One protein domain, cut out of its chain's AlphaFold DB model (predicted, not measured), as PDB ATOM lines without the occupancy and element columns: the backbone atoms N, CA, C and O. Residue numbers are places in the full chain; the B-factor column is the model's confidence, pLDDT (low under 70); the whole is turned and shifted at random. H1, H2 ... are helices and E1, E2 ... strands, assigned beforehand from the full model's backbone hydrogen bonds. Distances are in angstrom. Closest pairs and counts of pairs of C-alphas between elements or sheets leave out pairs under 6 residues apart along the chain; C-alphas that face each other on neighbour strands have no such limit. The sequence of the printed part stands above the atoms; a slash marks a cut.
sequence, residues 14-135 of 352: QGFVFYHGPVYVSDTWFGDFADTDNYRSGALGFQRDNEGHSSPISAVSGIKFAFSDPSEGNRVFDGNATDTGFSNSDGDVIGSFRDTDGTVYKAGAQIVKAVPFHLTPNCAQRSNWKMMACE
ATOM      1  N   GLN A  14     -33.413  73.702  47.446       93.75
ATOM      2  CA  GLN A  14     -33.327  74.866  48.326       93.75
ATOM      3  C   GLN A  14     -34.588  74.900  49.190       93.75
ATOM      4  O   GLN A  14     -35.685  74.756  48.650       93.75
ATOM      5  N   GLY A  15     -34.435  75.026  50.509       94.62
ATOM      6  CA  GLY A  15     -35.564  75.065  51.445       94.62
ATOM      7  C   GLY A  15     -36.307  76.392  51.367       94.62
ATOM      8  O   GLY A  15     -37.476  76.445  50.990       94.62
ATOM      9  N   PHE A  16     -35.597  77.471  51.678       96.25
ATOM     10  CA  PHE A  16     -36.036  78.845  51.491       96.25
ATOM     11  C   PHE A  16     -35.224  79.517  50.384       96.25
ATOM     12  O   PHE A  16     -34.022  79.286  50.261       96.25
ATOM     13  N   VAL A  17     -35.877  80.368  49.592       95.19
ATOM     14  CA  VAL A  17     -35.281  81.032  48.430       95.19
ATOM     15  C   VAL A  17     -35.448  82.546  48.558       95.19
ATOM     16  O   VAL A  17     -36.565  83.059  48.496       95.19
ATOM     17  N   PHE A  18     -34.339  83.269  48.710       95.94
ATOM     18  CA  PHE A  18     -34.314  84.731  48.657       95.94
ATOM     19  C   PHE A  18     -34.542  85.220  47.222       95.94
ATOM     20  O   PHE A  18     -33.868  84.771  46.294       95.94
ATOM     21  N   TYR A  19     -35.468  86.167  47.032       91.44
ATOM     22  CA  TYR A  19     -35.752  86.761  45.722       91.44
ATOM     23  C   TYR A  19     -36.267  88.198  45.833       91.44
ATOM     24  O   TYR A  19     -37.195  88.446  46.600       91.44
ATOM     25  N   HIS A  20     -35.706  89.116  45.032       82.38
ATOM     26  CA  HIS A  20     -35.931  90.572  45.046       82.38
ATOM     27  C   HIS A  20     -35.698  91.233  46.409       82.38
ATOM     28  O   HIS A  20     -34.735  91.974  46.548       82.38
ATOM     29  N   GLY A  21     -36.529  90.938  47.403       83.75
ATOM     30  CA  GLY A  21     -36.444  91.449  48.764       83.75
ATOM     31  C   GLY A  21     -36.747  92.943  48.930       83.75
ATOM     32  O   GLY A  21     -37.172  93.590  47.969       83.75
ATOM     33  N   PRO A  22     -36.587  93.462  50.165       92.94
ATOM     34  CA  PRO A  22     -36.047  92.761  51.341       92.94
ATOM     35  C   PRO A  22     -36.884  91.582  51.826       92.94
ATOM     36  O   PRO A  22     -38.113  91.627  51.802       92.94
ATOM     37  N   VAL A  23     -36.211  90.520  52.269       93.88
ATOM     38  CA  VAL A  23     -36.842  89.337  52.863       93.88
ATOM     39  C   VAL A  23     -36.209  89.051  54.220       93.88
ATOM     40  O   VAL A  23     -34.987  88.964  54.330       93.88
ATOM     41  N   TYR A  24     -37.048  88.873  55.238       94.56
ATOM     42  CA  TYR A  24     -36.629  88.549  56.600       94.56
ATOM     43  C   TYR A  24     -37.151  87.165  56.966       94.56
ATOM     44  O   TYR A  24     -38.361  86.938  56.941       94.56
ATOM     45  N   VAL A  25     -36.243  86.244  57.282       94.88
ATOM     46  CA  VAL A  25     -36.583  84.886  57.718       94.88
ATOM     47  C   VAL A  25     -36.267  84.780  59.200       94.88
ATOM     48  O   VAL A  25     -35.116  84.939  59.604       94.88
ATOM     49  N   SER A  26     -37.283  84.533  60.018       94.62
ATOM     50  CA  SER A  26     -37.109  84.342  61.454       94.62
ATOM     51  C   SER A  26     -37.727  83.033  61.920       94.62
ATOM     52  O   SER A  26     -38.608  82.488  61.251       94.62
ATOM     53  N   ASP A  27     -37.252  82.526  63.059       93.75
ATOM     54  CA  ASP A  27     -37.893  81.446  63.821       93.75
ATOM     55  C   ASP A  27     -38.257  80.223  62.962       93.75
ATOM     56  O   ASP A  27     -39.360  79.674  63.021       93.75
ATOM     57  N   THR A  28     -37.319  79.824  62.103       94.31
ATOM     58  CA  THR A  28     -37.516  78.764  61.111       94.31
ATOM     59  C   THR A  28     -36.622  77.578  61.435       94.31
ATOM     60  O   THR A  28     -35.437  77.729  61.725       94.31
ATOM     61  N   TRP A  29     -37.191  76.379  61.362       95.06
ATOM     62  CA  TRP A  29     -36.473  75.125  61.544       95.06
ATOM     63  C   TRP A  29     -36.358  74.383  60.211       95.06
ATOM     64  O   TRP A  29     -37.344  74.250  59.486       95.06
ATOM     65  N   PHE A  30     -35.161  73.887  59.902       95.56
ATOM     66  CA  PHE A  30     -34.861  73.122  58.696       95.56
ATOM     67  C   PHE A  30     -34.376  71.712  59.052       95.56
ATOM     68  O   PHE A  30     -33.411  71.546  59.801       95.56
ATOM     69  N   GLY A  31     -35.011  70.702  58.459       93.31
ATOM     70  CA  GLY A  31     -34.596  69.300  58.520       93.31
ATOM     71  C   GLY A  31     -34.345  68.723  57.127       93.31
ATOM     72  O   GLY A  31     -34.879  69.234  56.147       93.31
ATOM     73  N   ASP A  32     -33.537  67.663  57.058       88.00
ATOM     74  CA  ASP A  32     -33.327  66.829  55.864       88.00
ATOM     75  C   ASP A  32     -32.773  67.542  54.607       88.00
ATOM     76  O   ASP A  32     -33.225  67.303  53.487       88.00
ATOM     77  N   PHE A  33     -31.735  68.375  54.765       93.12
ATOM     78  CA  PHE A  33     -31.001  69.011  53.651       93.12
ATOM     79  C   PHE A  33     -29.659  68.328  53.361       93.12
ATOM     80  O   PHE A  33     -28.620  68.985  53.277       93.12
ATOM     81  N   ALA A  34     -29.692  67.001  53.225       91.19
ATOM     82  CA  ALA A  34     -28.537  66.199  52.842       91.19
ATOM     83  C   ALA A  34     -28.305  66.236  51.325       91.19
ATOM     84  O   ALA A  34     -29.240  66.159  50.522       91.19
ATOM     85  N   ASP A  35     -27.041  66.312  50.917       90.88
ATOM     86  CA  ASP A  35     -26.679  66.079  49.521       90.88
ATOM     87  C   ASP A  35     -26.954  64.627  49.122       90.88
ATOM     88  O   ASP A  35     -26.894  63.704  49.935       90.88
ATOM     89  N   THR A  36     -27.224  64.415  47.838       89.44
ATOM     90  CA  THR A  36     -27.342  63.076  47.254       89.44
ATOM     91  C   THR A  36     -26.375  62.937  46.089       89.44
ATOM     92  O   THR A  36     -25.868  63.933  45.573       89.44
ATOM     93  N   ASP A  37     -26.209  61.716  45.585       86.56
ATOM     94  CA  ASP A  37     -25.447  61.466  44.354       86.56
ATOM     95  C   ASP A  37     -25.988  62.239  43.137       86.56
ATOM     96  O   ASP A  37     -25.277  62.426  42.154       86.56
ATOM     97  N   ASN A  38     -27.255  62.672  43.177       84.56
ATOM     98  CA  ASN A  38     -27.914  63.325  42.046       84.56
ATOM     99  C   ASN A  38     -27.950  64.849  42.161       84.56
ATOM    100  O   ASN A  38     -28.046  65.520  41.140       84.56
ATOM    101  N   TYR A  39     -27.960  65.402  43.373       87.81
ATOM    102  CA  TYR A  39     -28.135  66.837  43.569       87.81
ATOM    103  C   TYR A  39     -27.545  67.317  44.889       87.81
ATOM    104  O   TYR A  39     -27.513  66.596  45.889       87.81
ATOM    105  N   ARG A  40     -27.157  68.592  44.887       92.00
ATOM    106  CA  ARG A  40     -26.783  69.346  46.086       92.00
ATOM    107  C   ARG A  40     -28.017  69.895  46.795       92.00
ATOM    108  O   ARG A  40     -29.054  70.092  46.160       92.00
ATOM    109  N   SER A  41     -27.929  70.197  48.079       93.75
ATOM    110  CA  SER A  41     -29.035  70.835  48.795       93.75
ATOM    111  C   SER A  41     -28.572  71.908  49.769       93.75
ATOM    112  O   SER A  41     -27.429  71.884  50.209       93.75
ATOM    113  N   GLY A  42     -29.453  72.857  50.078       96.69
ATOM    114  CA  GLY A  42     -29.234  73.886  51.086       96.69
ATOM    115  C   GLY A  42     -30.546  74.318  51.727       96.69
ATOM    116  O   GLY A  42     -31.546  74.513  51.035       96.69
ATOM    117  N   ALA A  43     -30.557  74.482  53.045       97.62
ATOM    118  CA  ALA A  43     -31.732  74.993  53.750       97.62
ATOM    119  C   ALA A  43     -32.098  76.418  53.295       97.62
ATOM    120  O   ALA A  43     -33.264  76.706  53.035       97.62
ATOM    121  N   LEU A  44     -31.098  77.280  53.113       98.31
ATOM    122  CA  LEU A  44     -31.226  78.621  52.548       98.31
ATOM    123  C   LEU A  44     -30.572  78.682  51.160       98.31
ATOM    124  O   LEU A  44     -29.497  78.124  50.936       98.31
ATOM    125  N   GLY A  45     -31.193  79.397  50.231       96.69
ATOM    126  CA  GLY A  45     -30.676  79.610  48.884       96.69
ATOM    127  C   GLY A  45     -31.278  80.845  48.224       96.69
ATOM    128  O   GLY A  45     -32.030  81.591  48.847       96.69
ATOM    129  N   PHE A  46     -30.956  81.063  46.955       95.69
ATOM    130  CA  PHE A  46     -31.350  82.256  46.206       95.69
ATOM    131  C   PHE A  46     -32.074  81.876  44.924       95.69
ATOM    132  O   PHE A  46     -31.915  80.767  44.401       95.69
ATOM    133  N   GLN A  47     -32.923  82.787  44.450       93.75
ATOM    134  CA  GLN A  47     -33.602  82.618  43.178       93.75
ATOM    135  C   GLN A  47     -32.559  82.496  42.077       93.75
ATOM    136  O   GLN A  47     -31.691  83.350  41.951       93.75
ATOM    137  N   ARG A  48     -32.699  81.449  41.271       91.50
ATOM    138  CA  ARG A  48     -31.824  81.175  40.132       91.50
ATOM    139  C   ARG A  48     -32.268  81.979  38.925       91.50
ATOM    140  O   ARG A  48     -33.473  82.212  38.764       91.50
ATOM    141  N   ASP A  49     -31.311  82.299  38.061       90.31
ATOM    142  CA  ASP A  49     -31.541  83.108  36.863       90.31
ATOM    143  C   ASP A  49     -32.195  84.454  37.214       90.31
ATOM    144  O   ASP A  49     -33.125  84.938  36.566       90.31
ATOM    145  N   ASN A  50     -31.743  85.041  38.325       90.31
ATOM    146  CA  ASN A  50     -32.174  86.352  38.758       90.31
ATOM    147  C   ASN A  50     -31.455  87.418  37.929       90.31
ATOM    148  O   ASN A  50     -30.240  87.588  37.987       90.31
ATOM    149  N   GLU A  51     -32.227  88.177  37.162       85.81
ATOM    150  CA  GLU A  51     -31.685  89.085  36.158       85.81
ATOM    151  C   GLU A  51     -31.223  90.454  36.680       85.81
ATOM    152  O   GLU A  51     -30.719  91.237  35.875       85.81
ATOM    153  N   GLY A  52     -31.394  90.801  37.964       75.75
ATOM    154  CA  GLY A  52     -30.742  92.036  38.422       75.75
ATOM    155  C   GLY A  52     -31.085  92.650  39.773       75.75
ATOM    156  O   GLY A  52     -30.572  93.731  40.045       75.75
ATOM    157  N   HIS A  53     -31.934  92.066  40.621       82.38
ATOM    158  CA  HIS A  53     -32.169  92.659  41.944       82.38
ATOM    159  C   HIS A  53     -32.115  91.630  43.062       82.38
ATOM    160  O   HIS A  53     -32.906  90.685  43.070       82.38
ATOM    161  N   SER A  54     -31.251  91.884  44.043       89.19
ATOM    162  CA  SER A  54     -31.205  91.154  45.306       89.19
ATOM    163  C   SER A  54     -31.027  92.159  46.435       89.19
ATOM    164  O   SER A  54     -30.050  92.897  46.474       89.19
ATOM    165  N   SER A  55     -31.981  92.206  47.360       94.75
ATOM    166  CA  SER A  55     -31.918  93.143  48.476       94.75
ATOM    167  C   SER A  55     -30.676  92.891  49.348       94.75
ATOM    168  O   SER A  55     -30.545  91.792  49.899       94.75
ATOM    169  N   PRO A  56     -29.807  93.900  49.551       95.00
ATOM    170  CA  PRO A  56     -28.615  93.782  50.391       95.00
ATOM    171  C   PRO A  56     -28.927  93.757  51.893       95.00
ATOM    172  O   PRO A  56     -28.024  93.528  52.696       95.00
ATOM    173  N   ILE A  57     -30.180  94.014  52.287       95.50
ATOM    174  CA  ILE A  57     -30.608  94.048  53.692       95.50
ATOM    175  C   ILE A  57     -31.524  92.882  54.078       95.50
ATOM    176  O   ILE A  57     -32.034  92.861  55.201       95.50
ATOM    177  N   SER A  58     -31.745  91.925  53.168       96.56
ATOM    178  CA  SER A  58     -32.403  90.664  53.524       96.56
ATOM    179  C   SER A  58     -31.639  90.006  54.667       96.56
ATOM    180  O   SER A  58     -30.411  90.088  54.726       96.56
ATOM    181  N   ALA A  59     -32.346  89.379  55.597       96.69
ATOM    182  CA  ALA A  59     -31.729  88.917  56.828       96.69
ATOM    183  C   ALA A  59     -32.395  87.672  57.399       96.69
ATOM    184  O   ALA A  59     -33.557  87.370  57.126       96.69
ATOM    185  N   VAL A  60     -31.629  86.970  58.224       97.31
ATOM    186  CA  VAL A  60     -32.068  85.797  58.967       97.31
ATOM    187  C   VAL A  60     -31.804  85.965  60.457       97.31
ATOM    188  O   VAL A  60     -30.855  86.645  60.861       97.31
ATOM    189  N   SER A  61     -32.670  85.358  61.262       96.62
ATOM    190  CA  SER A  61     -32.536  85.235  62.718       96.62
ATOM    191  C   SER A  61     -33.279  83.994  63.206       96.62
ATOM    192  O   SER A  61     -34.186  83.513  62.535       96.62
ATOM    193  N   GLY A  62     -32.922  83.452  64.362       96.12
ATOM    194  CA  GLY A  62     -33.648  82.351  64.986       96.12
ATOM    195  C   GLY A  62     -33.706  81.093  64.116       96.12
ATOM    196  O   GLY A  62     -34.698  80.374  64.168       96.12
ATOM    197  N   ILE A  63     -32.700  80.828  63.279       97.00
ATOM    198  CA  ILE A  63     -32.713  79.650  62.407       97.00
ATOM    199  C   ILE A  63     -32.220  78.416  63.166       97.00
ATOM    200  O   ILE A  63     -31.215  78.450  63.879       97.00
ATOM    201  N   LYS A  64     -32.921  77.293  63.005       96.75
ATOM    202  CA  LYS A  64     -32.546  76.004  63.592       96.75
ATOM    203  C   LYS A  64     -32.352  74.937  62.522       96.75
ATOM    204  O   LYS A  64     -33.060  74.924  61.519       96.75
ATOM    205  N   PHE A  65     -31.413  74.028  62.763       97.25
ATOM    206  CA  PHE A  65     -31.027  72.964  61.844       97.25
ATOM    207  C   PHE A  65     -31.033  71.625  62.572       97.25
ATOM    208  O   PHE A  65     -30.420  71.498  63.631       97.25
ATOM    209  N   ALA A  66     -31.680  70.628  61.972       96.38
ATOM    210  CA  ALA A  66     -31.693  69.251  62.467       96.38
ATOM    211  C   ALA A  66     -30.441  68.448  62.090       96.38
ATOM    212  O   ALA A  66     -30.294  67.306  62.516       96.38
ATOM    213  N   PHE A  67     -29.546  69.039  61.301       96.50
ATOM    214  CA  PHE A  67     -28.398  68.391  60.679       96.50
ATOM    215  C   PHE A  67     -27.123  69.211  60.902       96.50
ATOM    216  O   PHE A  67     -27.161  70.435  61.055       96.50
ATOM    217  N   SER A  68     -25.989  68.522  60.904       97.12
ATOM    218  CA  SER A  68     -24.653  69.106  60.999       97.12
ATOM    219  C   SER A  68     -24.094  69.418  59.609       97.12
ATOM    220  O   SER A  68     -24.167  68.600  58.695       97.12
ATOM    221  N   ASP A  69     -23.493  70.590  59.447       96.69
ATOM    222  CA  ASP A  69     -22.909  71.063  58.190       96.69
ATOM    223  C   ASP A  69     -21.376  70.996  58.255       96.69
ATOM    224  O   ASP A  69     -20.804  71.495  59.225       96.69
ATOM    225  N   PRO A  70     -20.680  70.393  57.272       95.25
ATOM    226  CA  PRO A  70     -21.202  69.846  56.011       95.25
ATOM    227  C   PRO A  70     -21.589  68.352  56.057       95.25
ATOM    228  O   PRO A  70     -21.967  67.793  55.033       95.25
ATOM    229  N   SER A  71     -21.421  67.660  57.192       94.62
ATOM    230  CA  SER A  71     -21.422  66.185  57.237       94.62
ATOM    231  C   SER A  71     -22.771  65.523  56.945       94.62
ATOM    232  O   SER A  71     -22.801  64.398  56.457       94.62
ATOM    233  N   GLU A  72     -23.871  66.192  57.274       95.25
ATOM    234  CA  GLU A  72     -25.242  65.688  57.129       95.25
ATOM    235  C   GLU A  72     -26.081  66.570  56.192       95.25
ATOM    236  O   GLU A  72     -27.157  66.157  55.770       95.25
ATOM    237  N   GLY A  73     -25.606  67.771  55.850       94.75
ATOM    238  CA  GLY A  73     -26.296  68.689  54.952       94.75
ATOM    239  C   GLY A  73     -25.634  70.055  54.825       94.75
ATOM    240  O   GLY A  73     -24.589  70.295  55.425       94.75
ATOM    241  N   ASN A  74     -26.253  70.969  54.068       97.12
ATOM    242  CA  ASN A  74     -25.785  72.357  53.967       97.12
ATOM    243  C   ASN A  74     -26.829  73.347  54.498       97.12
ATOM    244  O   ASN A  74     -28.005  73.317  54.126       97.12
ATOM    245  N   ARG A  75     -26.395  74.277  55.352       98.06
ATOM    246  CA  ARG A  75     -27.234  75.380  55.844       98.06
ATOM    247  C   ARG A  75     -27.553  76.369  54.728       98.06
ATOM    248  O   ARG A  75     -28.671  76.871  54.652       98.06
ATOM    249  N   VAL A  76     -26.591  76.612  53.841       98.19
ATOM    250  CA  VAL A  76     -26.727  77.488  52.673       98.19
ATOM    251  C   VAL A  76     -26.221  76.748  51.440       98.19
ATOM    252  O   VAL A  76     -25.219  76.044  51.513       98.19
ATOM    253  N   PHE A  77     -26.890  76.911  50.300       97.12
ATOM    254  CA  PHE A  77     -26.342  76.486  49.014       97.12
ATOM    255  C   PHE A  77     -26.799  77.406  47.885       97.12
ATOM    256  O   PHE A  77     -28.002  77.564  47.635       97.12
ATOM    257  N   ASP A  78     -25.828  77.966  47.166       96.19
ATOM    258  CA  ASP A  78     -26.097  78.797  45.999       96.19
ATOM    259  C   ASP A  78     -25.018  78.651  44.919       96.19
ATOM    260  O   ASP A  78     -23.981  79.318  44.940       96.19
ATOM    261  N   GLY A  79     -25.272  77.753  43.965       93.88
ATOM    262  CA  GLY A  79     -24.347  77.406  42.887       93.88
ATOM    263  C   GLY A  79     -24.091  78.533  41.883       93.88
ATOM    264  O   GLY A  79     -24.641  79.629  41.972       93.88
ATOM    265  N   ASN A  80     -23.236  78.264  40.904       92.69
ATOM    266  CA  ASN A  80     -22.943  79.179  39.796       92.69
ATOM    267  C   ASN A  80     -23.252  78.516  38.446       92.69
ATOM    268  O   ASN A  80     -23.716  77.385  38.412       92.69
ATOM    269  N   ALA A  81     -22.966  79.176  37.322       91.75
ATOM    270  CA  ALA A  81     -23.254  78.638  35.984       91.75
ATOM    271  C   ALA A  81     -22.638  77.255  35.650       91.75
ATOM    272  O   ALA A  81     -22.989  76.670  34.628       91.75
ATOM    273  N   THR A  82     -21.717  76.729  36.467       91.19
ATOM    274  CA  THR A  82     -21.193  75.355  36.335       91.19
ATOM    275  C   THR A  82     -22.040  74.302  37.064       91.19
ATOM    276  O   THR A  82     -21.898  73.112  36.790       91.19
ATOM    277  N   ASP A  83     -22.939  74.723  37.956       90.19
ATOM    278  CA  ASP A  83     -23.881  73.878  38.684       90.19
ATOM    279  C   ASP A  83     -25.229  73.794  37.940       90.19
ATOM    280  O   ASP A  83     -25.772  74.788  37.450       90.19
ATOM    281  N   THR A  84     -25.825  72.599  37.884       87.38
ATOM    282  CA  THR A  84     -27.086  72.370  37.162       87.38
ATOM    283  C   THR A  84     -28.211  73.292  37.641       87.38
ATOM    284  O   THR A  84     -28.643  73.250  38.794       87.38
ATOM    285  N   GLY A  85     -28.766  74.074  36.711       86.06
ATOM    286  CA  GLY A  85     -29.907  74.955  36.959       86.06
ATOM    287  C   GLY A  85     -29.558  76.295  37.605       86.06
ATOM    288  O   GLY A  85     -30.488  77.027  37.934       86.06
ATOM    289  N   PHE A  86     -28.274  76.609  37.778       91.62
ATOM    290  CA  PHE A  86     -27.790  77.931  38.167       91.62
ATOM    291  C   PHE A  86     -27.258  78.688  36.950       91.62
ATOM    292  O   PHE A  86     -26.942  78.102  35.913       91.62
ATOM    293  N   SER A  87     -27.180  80.008  37.076       91.50
ATOM    294  CA  SER A  87     -26.639  80.895  36.054       91.50
ATOM    295  C   SER A  87     -25.679  81.898  36.700       91.50
ATOM    296  O   SER A  87     -25.400  81.818  37.896       91.50
ATOM    297  N   ASN A  88     -25.148  82.815  35.895       91.31
ATOM    298  CA  ASN A  88     -24.392  83.973  36.371       91.31
ATOM    299  C   ASN A  88     -25.081  85.277  35.933       91.31
ATOM    300  O   ASN A  88     -24.405  86.250  35.605       91.31
ATOM    301  N   SER A  89     -26.416  85.280  35.862       93.62
ATOM    302  CA  SER A  89     -27.201  86.502  35.669       93.62
ATOM    303  C   SER A  89     -26.868  87.518  36.773       93.62
ATOM    304  O   SER A  89     -26.524  87.135  37.890       93.62
ATOM    305  N   ASP A  90     -26.957  88.816  36.475       93.44
ATOM    306  CA  ASP A  90     -26.468  89.880  37.369       93.44
ATOM    307  C   ASP A  90     -26.993  89.764  38.814       93.44
ATOM    308  O   ASP A  90     -26.256  89.993  39.771       93.44
ATOM    309  N   GLY A  91     -28.263  89.376  38.980       93.12
ATOM    310  CA  GLY A  91     -28.912  89.163  40.275       93.12
ATOM    311  C   GLY A  91     -28.426  87.921  41.030       93.12
ATOM    312  O   GLY A  91     -28.444  87.931  42.263       93.12
ATOM    313  N   ASP A  92     -27.970  86.884  40.314       93.75
ATOM    314  CA  ASP A  92     -27.369  85.677  40.897       93.75
ATOM    315  C   ASP A  92     -26.016  86.024  41.533       93.75
ATOM    316  O   ASP A  92     -25.707  85.556  42.625       93.75
ATOM    317  N   VAL A  93     -25.215  86.882  40.887       94.38
ATOM    318  CA  VAL A  93     -23.873  87.257  41.371       94.38
ATOM    319  C   VAL A  93     -23.934  88.104  42.642       94.38
ATOM    320  O   VAL A  93     -23.039  88.003  43.472       94.38
ATOM    321  N   ILE A  94     -24.984  88.900  42.833       94.75
ATOM    322  CA  ILE A  94     -25.136  89.828  43.969       94.75
ATOM    323  C   ILE A  94     -26.012  89.283  45.110       94.75
ATOM    324  O   ILE A  94     -26.361  90.026  46.029       94.75
ATOM    325  N   GLY A  95     -26.414  88.009  45.051       95.00
ATOM    326  CA  GLY A  95     -27.214  87.373  46.098       95.00
ATOM    327  C   GLY A  95     -26.549  87.494  47.472       95.00
ATOM    328  O   GLY A  95     -25.385  87.118  47.645       95.00
ATOM    329  N   SER A  96     -27.281  88.034  48.452       96.88
ATOM    330  CA  SER A  96     -26.812  88.094  49.836       96.88
ATOM    331  C   SER A  96     -27.935  88.086  50.870       96.88
ATOM    332  O   SER A  96     -29.080  88.423  50.565       96.88
ATOM    333  N   PHE A  97     -27.596  87.722  52.104       97.69
ATOM    334  CA  PHE A  97     -28.408  88.014  53.285       97.69
ATOM    335  C   PHE A  97     -27.512  88.212  54.510       97.69
ATOM    336  O   PHE A  97     -26.373  87.749  54.544       97.69
ATOM    337  N   ARG A  98     -28.032  88.870  55.544       97.38
ATOM    338  CA  ARG A  98     -27.351  89.057  56.826       97.38
ATOM    339  C   ARG A  98     -27.795  88.024  57.856       97.38
ATOM    340  O   ARG A  98     -28.980  87.926  58.155       97.38
ATOM    341  N   ASP A  99     -26.849  87.310  58.446       97.94
ATOM    342  CA  ASP A  99     -27.065  86.503  59.643       97.94
ATOM    343  C   ASP A  99     -27.011  87.411  60.874       97.94
ATOM    344  O   ASP A  99     -25.945  87.809  61.340       97.94
ATOM    345  N   THR A 100     -28.174  87.847  61.355       96.75
ATOM    346  CA  THR A 100     -28.229  88.925  62.353       96.75
ATOM    347  C   THR A 100     -27.874  88.468  63.761       96.75
ATOM    348  O   THR A 100     -27.343  89.273  64.527       96.75
ATOM    349  N   ASP A 101     -28.104  87.198  64.087       97.31
ATOM    350  CA  ASP A 101     -27.910  86.635  65.426       97.31
ATOM    351  C   ASP A 101     -26.922  85.462  65.478       97.31
ATOM    352  O   ASP A 101     -26.585  84.992  66.564       97.31
ATOM    353  N   GLY A 102     -26.394  85.030  64.332       97.50
ATOM    354  CA  GLY A 102     -25.365  83.996  64.251       97.50
ATOM    355  C   GLY A 102     -25.919  82.587  64.187       97.50
ATOM    356  O   GLY A 102     -25.172  81.627  64.377       97.50
ATOM    357  N   THR A 103     -27.218  82.444  63.943       97.62
ATOM    358  CA  THR A 103     -27.859  81.132  63.871       97.62
ATOM    359  C   THR A 103     -27.428  80.332  62.644       97.62
ATOM    360  O   THR A 103     -27.416  79.101  62.696       97.62
ATOM    361  N   VAL A 104     -27.000  80.995  61.563       98.06
ATOM    362  CA  VAL A 104     -26.531  80.331  60.337       98.06
ATOM    363  C   VAL A 104     -25.024  80.091  60.354       98.06
ATOM    364  O   VAL A 104     -24.595  78.973  60.067       98.06
ATOM    365  N   TYR A 105     -24.233  81.101  60.706       97.38
ATOM    366  CA  TYR A 105     -22.773  81.071  60.716       97.38
ATOM    367  C   TYR A 105     -22.176  81.846  61.899       97.38
ATOM    368  O   TYR A 105     -21.581  81.249  62.795       97.38
ATOM    369  N   LYS A 106     -22.309  83.178  61.892       95.38
ATOM    370  CA  LYS A 106     -21.713  84.090  62.879       95.38
ATOM    371  C   LYS A 106     -22.544  85.362  62.960       95.38
ATOM    372  O   LYS A 106     -22.939  85.920  61.940       95.38
ATOM    373  N   ALA A 107     -22.781  85.832  64.183       97.06
ATOM    374  CA  ALA A 107     -23.625  86.994  64.419       97.06
ATOM    375  C   ALA A 107     -23.084  88.235  63.705       97.06
ATOM    376  O   ALA A 107     -21.921  88.608  63.860       97.06
ATOM    377  N   GLY A 108     -23.957  88.877  62.937       95.38
ATOM    378  CA  GLY A 108     -23.659  90.066  62.157       95.38
ATOM    379  C   GLY A 108     -23.056  89.803  60.779       95.38
ATOM    380  O   GLY A 108     -22.990  90.769  60.018       95.38
ATOM    381  N   ALA A 109     -22.676  88.565  60.444       97.00
ATOM    382  CA  ALA A 109     -22.044  88.246  59.169       97.00
ATOM    383  C   ALA A 109     -23.004  88.442  57.986       97.00
ATOM    384  O   ALA A 109     -24.201  88.158  58.078       97.00
ATOM    385  N   GLN A 110     -22.473  88.887  56.852       97.88
ATOM    386  CA  GLN A 110     -23.183  88.912  55.582       97.88
ATOM    387  C   GLN A 110     -22.741  87.735  54.718       97.88
ATOM    388  O   GLN A 110     -21.558  87.561  54.429       97.88
ATOM    389  N   ILE A 111     -23.709  86.916  54.319       98.00
ATOM    390  CA  ILE A 111     -23.502  85.783  53.428       98.00
ATOM    391  C   ILE A 111     -23.617  86.294  51.994       98.00
ATOM    392  O   ILE A 111     -24.671  86.802  51.618       98.00
ATOM    393  N   VAL A 112     -22.544  86.189  51.212       97.12
ATOM    394  CA  VAL A 112     -22.419  86.734  49.846       97.12
ATOM    395  C   VAL A 112     -21.860  85.693  48.879       97.12
ATOM    396  O   VAL A 112     -21.228  84.717  49.297       97.12
ATOM    397  N   LYS A 113     -22.051  85.899  47.570       95.50
ATOM    398  CA  LYS A 113     -21.442  85.027  46.557       95.50
ATOM    399  C   LYS A 113     -19.927  84.989  46.658       95.50
ATOM    400  O   LYS A 113     -19.281  86.030  46.788       95.50
ATOM    401  N   ALA A 114     -19.377  83.785  46.509       93.06
ATOM    402  CA  ALA A 114     -17.943  83.527  46.477       93.06
ATOM    403  C   ALA A 114     -17.312  83.942  45.136       93.06
ATOM    404  O   ALA A 114     -16.895  83.096  44.346       93.06
ATOM    405  N   VAL A 115     -17.272  85.250  44.870       92.19
ATOM    406  CA  VAL A 115     -16.588  85.849  43.714       92.19
ATOM    407  C   VAL A 115     -15.479  86.795  44.185       92.19
ATOM    408  O   VAL A 115     -15.664  87.449  45.215       92.19
ATOM    409  N   PRO A 116     -14.357  86.927  43.446       91.50
ATOM    410  CA  PRO A 116     -13.231  87.777  43.855       91.50
ATOM    411  C   PRO A 116     -13.639  89.214  44.211       91.50
ATOM    412  O   PRO A 116     -13.151  89.786  45.175       91.50
ATOM    413  N   PHE A 117     -14.619  89.773  43.500       93.38
ATOM    414  CA  PHE A 117     -15.105  91.136  43.721       93.38
ATOM    415  C   PHE A 117     -15.733  91.384  45.107       93.38
ATOM    416  O   PHE A 117     -15.749  92.518  45.588       93.38
ATOM    417  N   HIS A 118     -16.248  90.345  45.771       93.56
ATOM    418  CA  HIS A 118     -16.826  90.447  47.120       93.56
ATOM    419  C   HIS A 118     -15.826  90.123  48.226       93.56
ATOM    420  O   HIS A 118     -16.165  90.207  49.403       93.56
ATOM    421  N   LEU A 119     -14.610  89.731  47.858       90.06
ATOM    422  CA  LEU A 119     -13.643  89.205  48.793       90.06
ATOM    423  C   LEU A 119     -13.050  90.298  49.684       90.06
ATOM    424  O   LEU A 119     -12.574  91.306  49.171       90.06
ATOM    425  N   THR A 120     -13.027  90.085  50.995       90.88
ATOM    426  CA  THR A 120     -12.309  90.916  51.969       90.88
ATOM    427  C   THR A 120     -11.456  90.018  52.878       90.88
ATOM    428  O   THR A 120     -11.730  88.817  52.982       90.88
ATOM    429  N   PRO A 121     -10.458  90.572  53.593       90.50
ATOM    430  CA  PRO A 121      -9.698  89.833  54.605       90.50
ATOM    431  C   PRO A 121     -10.544  89.222  55.732       90.50
ATOM    432  O   PRO A 121     -10.096  88.285  56.384       90.50
ATOM    433  N   ASN A 122     -11.752  89.744  55.978       91.81
ATOM    434  CA  ASN A 122     -12.638  89.277  57.049       91.81
ATOM    435  C   ASN A 122     -13.739  88.331  56.536       91.81
ATOM    436  O   ASN A 122     -14.724  88.085  57.235       91.81
ATOM    437  N   CYS A 123     -13.596  87.811  55.314       93.56
ATOM    438  CA  CYS A 123     -14.469  86.780  54.774       93.56
ATOM    439  C   CYS A 123     -13.945  85.376  55.095       93.56
ATOM    440  O   CYS A 123     -12.768  85.073  54.925       93.56
ATOM    441  N   ALA A 124     -14.857  84.480  55.457       94.19
ATOM    442  CA  ALA A 124     -14.628  83.045  55.517       94.19
ATOM    443  C   ALA A 124     -15.347  82.365  54.345       94.19
ATOM    444  O   ALA A 124     -16.574  82.442  54.218       94.19
ATOM    445  N   GLN A 125     -14.598  81.696  53.468       94.44
ATOM    446  CA  GLN A 125     -15.183  80.985  52.332       94.44
ATOM    447  C   GLN A 125     -15.648  79.589  52.743       94.44
ATOM    448  O   GLN A 125     -14.834  78.755  53.125       94.44
ATOM    449  N   ARG A 126     -16.940  79.287  52.562       95.25
ATOM    450  CA  ARG A 126     -17.487  77.938  52.764       95.25
ATOM    451  C   ARG A 126     -17.751  77.278  51.419       95.25
ATOM    452  O   ARG A 126     -18.739  77.550  50.734       95.25
ATOM    453  N   SER A 127     -16.833  76.404  51.014       93.44
ATOM    454  CA  SER A 127     -16.838  75.783  49.684       93.44
ATOM    455  C   SER A 127     -18.087  74.934  49.420       93.44
ATOM    456  O   SER A 127     -18.604  74.951  48.300       93.44
ATOM    457  N   ASN A 128     -18.615  74.258  50.446       94.44
ATOM    458  CA  ASN A 128     -19.846  73.473  50.360       94.44
ATOM    459  C   ASN A 128     -21.094  74.341  50.135       94.44
ATOM    460  O   ASN A 128     -22.049  73.865  49.526       94.44
ATOM    461  N   TRP A 129     -21.061  75.616  50.543       96.56
ATOM    462  CA  TRP A 129     -22.146  76.579  50.310       96.56
ATOM    463  C   TRP A 129     -22.057  77.266  48.953       96.56
ATOM    464  O   TRP A 129     -23.061  77.801  48.487       96.56
ATOM    465  N   LYS A 130     -20.862  77.276  48.339       95.31
ATOM    466  CA  LYS A 130     -20.504  78.144  47.198       95.31
ATOM    467  C   LYS A 130     -20.664  79.642  47.521       95.31
ATOM    468  O   LYS A 130     -20.866  80.471  46.636       95.31
ATOM    469  N   MET A 131     -20.524  79.981  48.800       96.56
ATOM    470  CA  MET A 131     -20.738  81.312  49.367       96.56
ATOM    471  C   MET A 131     -19.599  81.662  50.331       96.56
ATOM    472  O   MET A 131     -18.800  80.806  50.720       96.56
ATOM    473  N   MET A 132     -19.534  82.926  50.730       95.81
ATOM    474  CA  MET A 132     -18.634  83.426  51.768       95.81
ATOM    475  C   MET A 132     -19.446  84.111  52.859       95.81
ATOM    476  O   MET A 132     -20.495  84.687  52.576       95.81
ATOM    477  N   ALA A 133     -18.956  84.053  54.091       96.44
ATOM    478  CA  ALA A 133     -19.489  84.800  55.217       96.44
ATOM    479  C   ALA A 133     -18.495  85.896  55.601       96.44
ATOM    480  O   ALA A 133     -17.377  85.584  55.999       96.44
ATOM    481  N   CYS A 134     -18.889  87.157  55.472       95.88
ATOM    482  CA  CYS A 134     -18.015  88.307  55.692       95.88
ATOM    483  C   CYS A 134     -18.502  89.142  56.876       95.88
ATOM    484  O   CYS A 134     -19.706  89.248  57.110       95.88
ATOM    485  N   GLU A 135     -17.582  89.735  57.635       94.81
ATOM    486  CA  GLU A 135     -17.939  90.612  58.761       94.81
ATOM    487  C   GLU A 135     -18.397  92.003  58.308       94.81
ATOM    488  O   GLU A 135     -19.106  92.708  59.034       94.81
TER     489      GLU A 135
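What this domain is: This is residues 14 to 135 of the 352 residues of the protein "Transmembrane protein 2" of Crassostrea gigas (UniProt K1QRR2). This model has little regular structure: a rounded body of loops wound in loosely formed stacked turns, the parallel pair E1 and E2 toward one end and a small antiparallel sheet, E3 E4 E6 E5, at the other. The 122 printed residues hold E1 E2 H1 E3 E4 E5 E6 in chain order, mostly strand, with only 31 residues in named elements. It is compact, radius of gyration of the C-alphas 13.1 A, spanning 33 by 33 by 27 A.

Where its parts are: E1 is residues 14 to 18, from C-alpha 14 at (-33.327, 74.866, 48.326); E2 is residues 41 to 46, 11.9 A long; H1 is residues 90 to 93; E3 is residues 96 to 99; E4 is residues 110 to 113; E5 is residues 123 to 126; E6 is residues 131 to 134, with C-alpha 134 at (-18.015, 88.307, 55.692).

How they stand to each other: Within hydrogen-bond range, each 2.8 A, are N 16 and O 43 of E1 and E2, N 111 and O 97 of hairpin E3 and E4, N 110 and O 134 of E4 and E6, N 124 and O 133 of hairpin E5 and E6. H1, too short for O i to N i+4 pairs, has one O i to N i+3 pair within range and is not on the four-stranded sheet.

The domain as a whole: The long links are E1 to E2 and E2 to H1. The printed part has no cut; no printed residue is under 70 in pLDDT.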